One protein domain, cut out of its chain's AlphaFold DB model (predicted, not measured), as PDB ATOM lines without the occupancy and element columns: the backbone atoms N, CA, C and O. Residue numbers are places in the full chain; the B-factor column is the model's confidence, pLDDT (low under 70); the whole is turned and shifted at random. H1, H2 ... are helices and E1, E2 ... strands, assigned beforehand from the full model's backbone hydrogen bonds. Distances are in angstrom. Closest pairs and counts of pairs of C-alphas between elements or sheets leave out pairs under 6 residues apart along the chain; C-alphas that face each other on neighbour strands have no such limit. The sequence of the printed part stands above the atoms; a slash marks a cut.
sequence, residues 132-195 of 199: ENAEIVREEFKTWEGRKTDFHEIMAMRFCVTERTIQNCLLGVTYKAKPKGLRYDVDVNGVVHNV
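Overview. This is residues 132 to 195 of the 199 residues of the protein "HNHc domain-containing protein" of Bacillus shackletonii (UniProt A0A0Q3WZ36). Three helices make a small cluster, with H1 and H2 running opposite ways side by side and H3 packing across both; a long link, residues 171 to 183, leads away from it to a small hairpin of strands, E1 and E2, near the first residues of H1. The printed part has 64 residues, with three named helices and then two named strands, H1 H2 H3 E1 E2, the strands an antiparallel sheet in the order E1 - E2. The class is mostly helix. The whole is compact, with a radius of gyration of the C-alphas of 12.0 A and spans of 35 by 27 by 21 A.

Along the chain. H1 is residues 132 to 142, 15.7 A long, with C-alpha 132 at (2.776, 42.994, -7.983). H2 is residues 148 to 158, 15.3 A, and H3 residues 163 to 170, 10.7 A. E1 is residues 184 to 186, 6.7 A, and E2 residues 192 to 194, 7.0 A, with C-alpha 194 at (-1.616, 34.676, -12.008).

Arrangement. H1 and H2 are close but not clearly touching, the closest C-alphas being those of Val 137 and Met 155, 7.0 A apart; they run opposite ways at a shallow tilt of 30 degrees. H3 touches H1, closest at the C-alphas of Arg 138 and Leu 170, 6.0 A, about perpendicular at 79 degrees. H3 touches H2, closest at the C-alphas of Ala 156 and Glu 163, 5.1 A, only just about perpendicular at 72 degrees. In H1, H2 and H3 every O i to N i+4 pair is within hydrogen-bond range. In the hairpin E1 and E2, N 193 and O 185 are within hydrogen-bond range at 2.8 A. The closest C-alphas of H1 and E2 are those of Asn 133 and Val 192, 6.1 A; H2 is apart from both strands.

Size, cuts and confidence. The two C-alphas farthest apart, those of Arg 147 and Gly 181, are 36.0 A apart. The printed part has no cut, and H3 to E1 is a long link of 13 residues. The mean pLDDT of the printed part is 83.3, and residues 178 to 191 and 193 to 195 are under 70.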
ATOM      1  N   GLU A 132       1.468  43.154  -8.605       84.69
ATOM      2  CA  GLU A 132       2.776  42.994  -7.983       84.69
ATOM      3  C   GLU A 132       3.898  43.285  -8.981       84.69
ATOM      4  O   GLU A 132       4.783  44.084  -8.688       84.69
ATOM      5  N   ASN A 133       3.837  42.728 -10.198       89.19
ATOM      6  CA  ASN A 133       4.812  43.071 -11.238       89.19
ATOM      7  C   ASN A 133       4.721  44.557 -11.615       89.19
ATOM      8  O   ASN A 133       5.735  45.190 -11.896       89.19
ATOM      9  N   ALA A 134       3.519  45.141 -11.596       91.69
ATOM     10  CA  ALA A 134       3.339  46.576 -11.793       91.69
ATOM     11  C   ALA A 134       3.981  47.412 -10.666       91.69
ATOM     12  O   ALA A 134       4.551  48.464 -10.955       91.69
ATOM     13  N   GLU A 135       3.939  46.955  -9.412       90.69
ATOM     14  CA  GLU A 135       4.662  47.586  -8.299       90.69
ATOM     15  C   GLU A 135       6.181  47.470  -8.472       90.69
ATOM     16  O   GLU A 135       6.860  48.489  -8.379       90.69
ATOM     17  N   ILE A 136       6.703  46.290  -8.833       93.12
ATOM     18  CA  ILE A 136       8.136  46.089  -9.126       93.12
ATOM     19  C   ILE A 136       8.606  47.073 -10.203       93.12
ATOM     20  O   ILE A 136       9.573  47.804 -10.000       93.12
ATOM     21  N   VAL A 137       7.874  47.162 -11.319       95.50
ATOM     22  CA  VAL A 137       8.168  48.105 -12.410       95.50
ATOM     23  C   VAL A 137       8.212  49.552 -11.911       95.50
ATOM     24  O   VAL A 137       9.082  50.316 -12.324       95.50
ATOM     25  N   ARG A 138       7.288  49.960 -11.035       95.06
ATOM     26  CA  ARG A 138       7.254  51.331 -10.499       95.06
ATOM     27  C   ARG A 138       8.407  51.610  -9.548       95.06
ATOM     28  O   ARG A 138       8.966  52.699  -9.624       95.06
ATOM     29  N   GLU A 139       8.741  50.674  -8.665       94.75
ATOM     30  CA  GLU A 139       9.842  50.844  -7.716       94.75
ATOM     31  C   GLU A 139      11.194  50.876  -8.432       94.75
ATOM     32  O   GLU A 139      11.973  51.799  -8.202       94.75
ATOM     33  N   GLU A 140      11.442  49.960  -9.373       96.50
ATOM     34  CA  GLU A 140      12.692  49.939 -10.146       96.50
ATOM     35  C   GLU A 140      12.852  51.182 -11.034       96.50
ATOM     36  O   GLU A 140      13.966  51.654 -11.255       96.50
ATOM     37  N   PHE A 141      11.750  51.776 -11.505       97.25
ATOM     38  CA  PHE A 141      11.820  53.018 -12.274       97.25
ATOM     39  C   PHE A 141      12.251  54.226 -11.432       97.25
ATOM     40  O   PHE A 141      12.857  55.151 -11.971       97.25
ATOM     41  N   LYS A 142      11.965  54.246 -10.121       96.06
ATOM     42  CA  LYS A 142      12.345  55.371  -9.240       96.06
ATOM     43  C   LYS A 142      13.857  55.538  -9.126       96.06
ATOM     44  O   LYS A 142      14.316  56.652  -8.895       96.06
ATOM     45  N   THR A 143      14.605  54.447  -9.261       95.94
ATOM     46  CA  THR A 143      16.068  54.417  -9.151       95.94
ATOM     47  C   THR A 143      16.761  54.275 -10.507       95.94
ATOM     48  O   THR A 143      17.976  54.109 -10.558       95.94
ATOM     49  N   TRP A 144      16.016  54.338 -11.615       96.56
ATOM     50  CA  TRP A 144      16.572  54.217 -12.959       96.56
ATOM     51  C   TRP A 144      17.236  55.517 -13.427       96.56
ATOM     52  O   TRP A 144      16.592  56.563 -13.504       96.56
ATOM     53  N   GLU A 145      18.509  55.437 -13.817       95.75
ATOM     54  CA  GLU A 145      19.302  56.593 -14.272       95.75
ATOM     55  C   GLU A 145      19.445  56.684 -15.806       95.75
ATOM     56  O   GLU A 145      19.947  57.677 -16.335       95.75
ATOM     57  N   GLY A 146      19.004  55.658 -16.544       94.81
ATOM     58  CA  GLY A 146      19.102  55.591 -18.005       94.81
ATOM     59  C   GLY A 146      17.960  56.296 -18.747       94.81
ATOM     60  O   GLY A 146      17.132  57.012 -18.178       94.81
ATOM     61  N   ARG A 147      17.848  56.057 -20.062       95.75
ATOM     62  CA  ARG A 147      16.716  56.590 -20.840       95.75
ATOM     63  C   ARG A 147      15.439  55.832 -20.490       95.75
ATOM     64  O   ARG A 147      15.456  54.629 -20.245       95.75
ATOM     65  N   LYS A 148      14.303  56.533 -20.512       93.56
ATOM     66  CA  LYS A 148      12.985  55.934 -20.229       93.56
ATOM     67  C   LYS A 148      12.605  54.846 -21.236       93.56
ATOM     68  O   LYS A 148      11.963  53.876 -20.863       93.56
ATOM     69  N   THR A 149      12.995  55.023 -22.497       92.81
ATOM     70  CA  THR A 149      12.773  54.046 -23.572       92.81
ATOM     71  C   THR A 149      13.451  52.721 -23.261       92.81
ATOM     72  O   THR A 149      12.808  51.683 -23.333       92.81
ATOM     73  N   ASP A 150      14.700  52.781 -22.805       93.75
ATOM     74  CA  ASP A 150      15.512  51.603 -22.511       93.75
ATOM     75  C   ASP A 150      14.907  50.835 -21.323       93.75
ATOM     76  O   ASP A 150      14.793  49.614 -21.350       93.75
ATOM     77  N   PHE A 151      14.409  51.556 -20.311       97.00
ATOM     78  CA  PHE A 151      13.668  50.946 -19.206       97.00
ATOM     79  C   PHE A 151      12.387  50.242 -19.671       97.00
ATOM     80  O   PHE A 151      12.094  49.132 -19.227       97.00
ATOM     81  N   HIS A 152      11.606  50.881 -20.553       94.81
ATOM     82  CA  HIS A 152      10.379  50.279 -21.075       94.81
ATOM     83  C   HIS A 152      10.669  48.973 -21.813       94.81
ATOM     84  O   HIS A 152       9.960  47.997 -21.584       94.81
ATOM     85  N   GLU A 153      11.700  48.957 -22.656       90.50
ATOM     86  CA  GLU A 153      12.120  47.783 -23.421       90.50
ATOM     87  C   GLU A 153      12.576  46.647 -22.492       90.50
ATOM     88  O   GLU A 153      12.065  45.530 -22.582       90.50
ATOM     89  N   ILE A 154      13.454  46.943 -21.523       92.81
ATOM     90  CA  ILE A 154      13.966  45.961 -20.553       92.81
ATOM     91  C   ILE A 154      12.824  45.326 -19.752       92.81
ATOM     92  O   ILE A 154      12.746  44.101 -19.643       92.81
ATOM     93  N   MET A 155      11.909  46.136 -19.214       94.12
ATOM     94  CA  MET A 155      10.794  45.618 -18.416       94.12
ATOM     95  C   MET A 155       9.750  44.900 -19.270       94.12
ATOM     96  O   MET A 155       9.176  43.904 -18.829       94.12
ATOM     97  N   ALA A 156       9.511  45.365 -20.498       86.50
ATOM     98  CA  ALA A 156       8.634  44.688 -21.445       86.50
ATOM     99  C   ALA A 156       9.137  43.269 -21.729       86.50
ATOM    100  O   ALA A 156       8.365  42.317 -21.616       86.50
ATOM    101  N   MET A 157      10.439  43.120 -21.990       83.19
ATOM    102  CA  MET A 157      11.071  41.812 -22.159       83.19
ATOM    103  C   MET A 157      10.986  40.970 -20.884       83.19
ATOM    104  O   MET A 157      10.552  39.823 -20.951       83.19
ATOM    105  N   ARG A 158      11.334  41.538 -19.720       87.56
ATOM    106  CA  ARG A 158      11.345  40.821 -18.434       87.56
ATOM    107  C   ARG A 158       9.990  40.215 -18.076       87.56
ATOM    108  O   ARG A 158       9.931  39.095 -17.585       87.56
ATOM    109  N   PHE A 159       8.911  40.956 -18.305       85.94
ATOM    110  CA  PHE A 159       7.556  40.525 -17.958       85.94
ATOM    111  C   PHE A 159       6.773  39.973 -19.155       85.94
ATOM    112  O   PHE A 159       5.566  39.754 -19.052       85.94
ATOM    113  N   CYS A 160       7.439  39.781 -20.298       81.25
ATOM    114  CA  CYS A 160       6.841  39.361 -21.565       81.25
ATOM    115  C   CYS A 160       5.663  40.243 -22.029       81.25
ATOM    116  O   CYS A 160       4.818  39.796 -22.801       81.25
ATOM    117  N   VAL A 161       5.573  41.498 -21.586       83.88
ATOM    118  CA  VAL A 161       4.484  42.427 -21.928       83.88
ATOM    119  C   VAL A 161       4.910  43.404 -23.027       83.88
ATOM    120  O   VAL A 161       6.073  43.484 -23.396       83.88
ATOM    121  N   THR A 162       3.981  44.201 -23.559       85.62
ATOM    122  CA  THR A 162       4.352  45.286 -24.490       85.62
ATOM    123  C   THR A 162       4.965  46.482 -23.752       85.62
ATOM    124  O   THR A 162       4.541  46.797 -22.640       85.62
ATOM    125  N   GLU A 163       5.852  47.246 -24.396       88.75
ATOM    126  CA  GLU A 163       6.359  48.525 -23.851       88.75
ATOM    127  C   GLU A 163       5.231  49.496 -23.474       88.75
ATOM    128  O   GLU A 163       5.310  50.207 -22.471       88.75
ATOM    129  N   ARG A 164       4.126  49.490 -24.235       89.25
ATOM    130  CA  ARG A 164       2.936  50.294 -23.921       89.25
ATOM    131  C   ARG A 164       2.325  49.904 -22.572       89.25
ATOM    132  O   ARG A 164       1.825  50.779 -21.867       89.25
ATOM    133  N   THR A 165       2.359  48.622 -22.209       90.62
ATOM    134  CA  THR A 165       1.913  48.137 -20.894       90.62
ATOM    135  C   THR A 165       2.776  48.739 -19.785       90.62
ATOM    136  O   THR A 165       2.225  49.283 -18.828       90.62
ATOM    137  N   ILE A 166       4.107  48.724 -19.945       94.25
ATOM    138  CA  ILE A 166       5.048  49.341 -18.993       94.25
ATOM    139  C   ILE A 166       4.789  50.846 -18.876       94.25
ATOM    140  O   ILE A 166       4.585  51.363 -17.778       94.25
ATOM    141  N   GLN A 167       4.691  51.545 -20.008       94.81
ATOM    142  CA  GLN A 167       4.420  52.979 -20.038       94.81
ATOM    143  C   GLN A 167       3.110  53.331 -19.310       94.81
ATOM    144  O   GLN A 167       3.082  54.234 -18.476       94.81
ATOM    145  N   ASN A 168       2.018  52.615 -19.591       92.44
ATOM    146  CA  ASN A 168       0.721  52.852 -18.952       92.44
ATOM    147  C   ASN A 168       0.730  52.538 -17.446       92.44
ATOM    148  O   ASN A 168      -0.064  53.117 -16.697       92.44
ATOM    149  N   CYS A 169       1.590  51.617 -17.004       93.50
ATOM    150  CA  CYS A 169       1.806  51.315 -15.592       93.50
ATOM    151  C   CYS A 169       2.502  52.484 -14.875       93.50
ATOM    152  O   CYS A 169       2.012  52.934 -13.833       93.50
ATOM    153  N   LEU A 170       3.579  53.017 -15.468       94.50
ATOM    154  CA  LEU A 170       4.350  54.148 -14.935       94.50
ATOM    155  C   LEU A 170       3.564  55.464 -14.952       94.50
ATOM    156  O   LEU A 170       3.660  56.254 -14.019       94.50
ATOM    157  N   LEU A 171       2.731  55.685 -15.974       92.81
ATOM    158  CA  LEU A 171       1.833  56.845 -16.051       92.81
ATOM    159  C   LEU A 171       0.633  56.753 -15.090       92.81
ATOM    160  O   LEU A 171      -0.203  57.654 -15.070       92.81
ATOM    161  N   GLY A 172       0.485  55.654 -14.339       87.12
ATOM    162  CA  GLY A 172      -0.640  55.452 -13.419       87.12
ATOM    163  C   GLY A 172      -2.000  55.306 -14.115       87.12
ATOM    164  O   GLY A 172      -3.046  55.428 -13.476       87.12
ATOM    165  N   VAL A 173      -2.018  55.044 -15.427       86.25
ATOM    166  CA  VAL A 173      -3.251  54.822 -16.204       86.25
ATOM    167  C   VAL A 173      -3.895  53.488 -15.812       86.25
ATOM    168  O   VAL A 173      -5.119  53.373 -15.765       86.25
ATOM    169  N   THR A 174      -3.065  52.498 -15.483       85.44
ATOM    170  CA  THR A 174      -3.444  51.122 -15.118       85.44
ATOM    171  C   THR A 174      -2.963  50.774 -13.703       85.44
ATOM    172  O   THR A 174      -2.170  51.516 -13.126       85.44
ATOM    173  N   TYR A 175      -3.454  49.672 -13.118       85.06
ATOM    174  CA  TYR A 175      -3.012  49.159 -11.806       85.06
ATOM    175  C   TYR A 175      -3.086  50.198 -10.668       85.06
ATOM    176  O   TYR A 175      -2.103  50.460  -9.975       85.06
ATOM    177  N   LYS A 176      -4.247  50.850 -10.510       81.44
ATOM    178  CA  LYS A 176      -4.453  51.933  -9.526       81.44
ATOM    179  C   LYS A 176      -4.730  51.443  -8.103       81.44
ATOM    180  O   LYS A 176      -4.400  52.139  -7.153       81.44
ATOM    181  N   ALA A 177      -5.355  50.278  -7.961       76.62
ATOM    182  CA  ALA A 177      -5.673  49.686  -6.668       76.62
ATOM    183  C   ALA A 177      -5.519  48.169  -6.737       76.62
ATOM    184  O   ALA A 177      -5.906  47.556  -7.737       76.62
ATOM    185  N   LYS A 178      -4.962  47.585  -5.672       69.88
ATOM    186  CA  LYS A 178      -4.785  46.140  -5.550       69.88
ATOM    187  C   LYS A 178      -6.159  45.468  -5.433       69.88
ATOM    188  O   LYS A 178      -6.911  45.808  -4.515       69.88
ATOM    189  N   PRO A 179      -6.519  44.535  -6.329       67.50
ATOM    190  CA  PRO A 179      -7.762  43.787  -6.193       67.50
ATOM    191  C   PRO A 179      -7.718  42.910  -4.932       67.50
ATOM    192  O   PRO A 179      -6.691  42.312  -4.613       67.50
ATOM    193  N   LYS A 180      -8.831  42.830  -4.193       62.72
ATOM    194  CA  LYS A 180      -8.924  41.969  -3.005       62.72
ATOM    195  C   LYS A 180      -8.992  40.495  -3.424       62.72
ATOM    196  O   LYS A 180      -9.756  40.158  -4.320       62.72
ATOM    197  N   GLY A 181      -8.256  39.630  -2.723       59.03
ATOM    198  CA  GLY A 181      -8.405  38.171  -2.817       59.03
ATOM    199  C   GLY A 181      -7.633  37.469  -3.940       59.03
ATOM    200  O   GLY A 181      -7.890  36.295  -4.177       59.03
ATOM    201  N   LEU A 182      -6.697  38.139  -4.620       61.47
ATOM    202  CA  LEU A 182      -5.840  37.482  -5.614       61.47
ATOM    203  C   LEU A 182      -4.714  36.679  -4.945       61.47
ATOM    204  O   LEU A 182      -4.103  37.133  -3.974       61.47
ATOM    205  N   ARG A 183      -4.454  35.483  -5.481       58.09
ATOM    206  CA  ARG A 183      -3.310  34.628  -5.147       58.09
ATOM    207  C   ARG A 183      -2.345  34.616  -6.322       58.09
ATOM    208  O   ARG A 183      -2.775  34.590  -7.476       58.09
ATOM    209  N   TYR A 184      -1.059  34.607  -6.012       65.12
ATOM    210  CA  TYR A 184      -0.002  34.668  -7.005       65.12
ATOM    211  C   TYR A 184       1.048  33.598  -6.746       65.12
ATOM    212  O   TYR A 184       1.254  33.217  -5.593       65.12
ATOM    213  N   ASP A 185       1.704  33.156  -7.813       63.38
ATOM    214  CA  ASP A 185       2.885  32.296  -7.745       63.38
ATOM    215  C   ASP A 185       4.095  33.062  -8.279       63.38
ATOM    216  O   ASP A 185       3.942  33.957  -9.113       63.38
ATOM    217  N   VAL A 186       5.283  32.762  -7.770       67.62
ATOM    218  CA  VAL A 186       6.512  33.494  -8.092       67.62
ATOM    219  C   VAL A 186       7.479  32.537  -8.760       67.62
ATOM    220  O   VAL A 186       7.842  31.514  -8.183       67.62
ATOM    221  N   ASP A 187       7.906  32.863  -9.977       69.62
ATOM    222  CA  ASP A 187       8.893  32.038 -10.660       69.62
ATOM    223  C   ASP A 187      10.318  32.251 -10.124       69.62
ATOM    224  O   ASP A 187      10.602  33.126  -9.303       69.62
ATOM    225  N   VAL A 188      11.247  31.437 -10.628       59.06
ATOM    226  CA  VAL A 188      12.670  31.459 -10.251       59.06
ATOM    227  C   VAL A 188      13.371  32.797 -10.524       59.06
ATOM    228  O   VAL A 188      14.454  33.028  -9.994       59.06
ATOM    229  N   ASN A 189      12.764  33.682 -11.322       61.44
ATOM    230  CA  ASN A 189      13.274  35.013 -11.653       61.44
ATOM    231  C   ASN A 189      12.564  36.130 -10.860       61.44
ATOM    232  O   ASN A 189      12.791  37.316 -11.117       61.44
ATOM    233  N   GLY A 190      11.699  35.769  -9.904       65.06
ATOM    234  CA  GLY A 190      10.932  36.711  -9.093       65.06
ATOM    235  C   GLY A 190       9.721  37.312  -9.810       65.06
ATOM    236  O   GLY A 190       9.169  38.299  -9.322       65.06
ATOM    237  N   VAL A 191       9.312  36.772 -10.964       69.12
ATOM    238  CA  VAL A 191       8.137  37.257 -11.698       69.12
ATOM    239  C   VAL A 191       6.877  36.637 -11.110       69.12
ATOM    240  O   VAL A 191       6.771  35.422 -10.950       69.12
ATOM    241  N   VAL A 192       5.909  37.496 -10.797       71.00
ATOM    242  CA  VAL A 192       4.642  37.113 -10.180       71.00
ATOM    243  C   VAL A 192       3.626  36.749 -11.262       71.00
ATOM    244  O   VAL A 192       3.239  37.604 -12.061       71.00
ATOM    245  N   HIS A 193       3.166  35.502 -11.276       65.69
ATOM    246  CA  HIS A 193       2.197  34.956 -12.227       65.69
ATOM    247  C   HIS A 193       0.800  34.836 -11.603       65.69
ATOM    248  O   HIS A 193       0.644  34.639 -10.395       65.69
ATOM    249  N   ASN A 194      -0.240  34.940 -12.436       61.78
ATOM    250  CA  ASN A 194      -1.616  34.676 -12.008       61.78
ATOM    251  C   ASN A 194      -1.817  33.165 -11.826       61.78
ATOM    252  O   ASN A 194      -1.657  32.409 -12.784       61.78
ATOM    253  N   VAL A 195      -2.238  32.724 -10.638       54.41
ATOM    254  CA  VAL A 195      -2.617  31.319 -10.418       54.41
ATOM    255  C   VAL A 195      -4.060  31.124 -10.877       54.41
ATOM    256  O   VAL A 195      -4.970  31.770 -10.357       54.41
TER     257      VAL A 195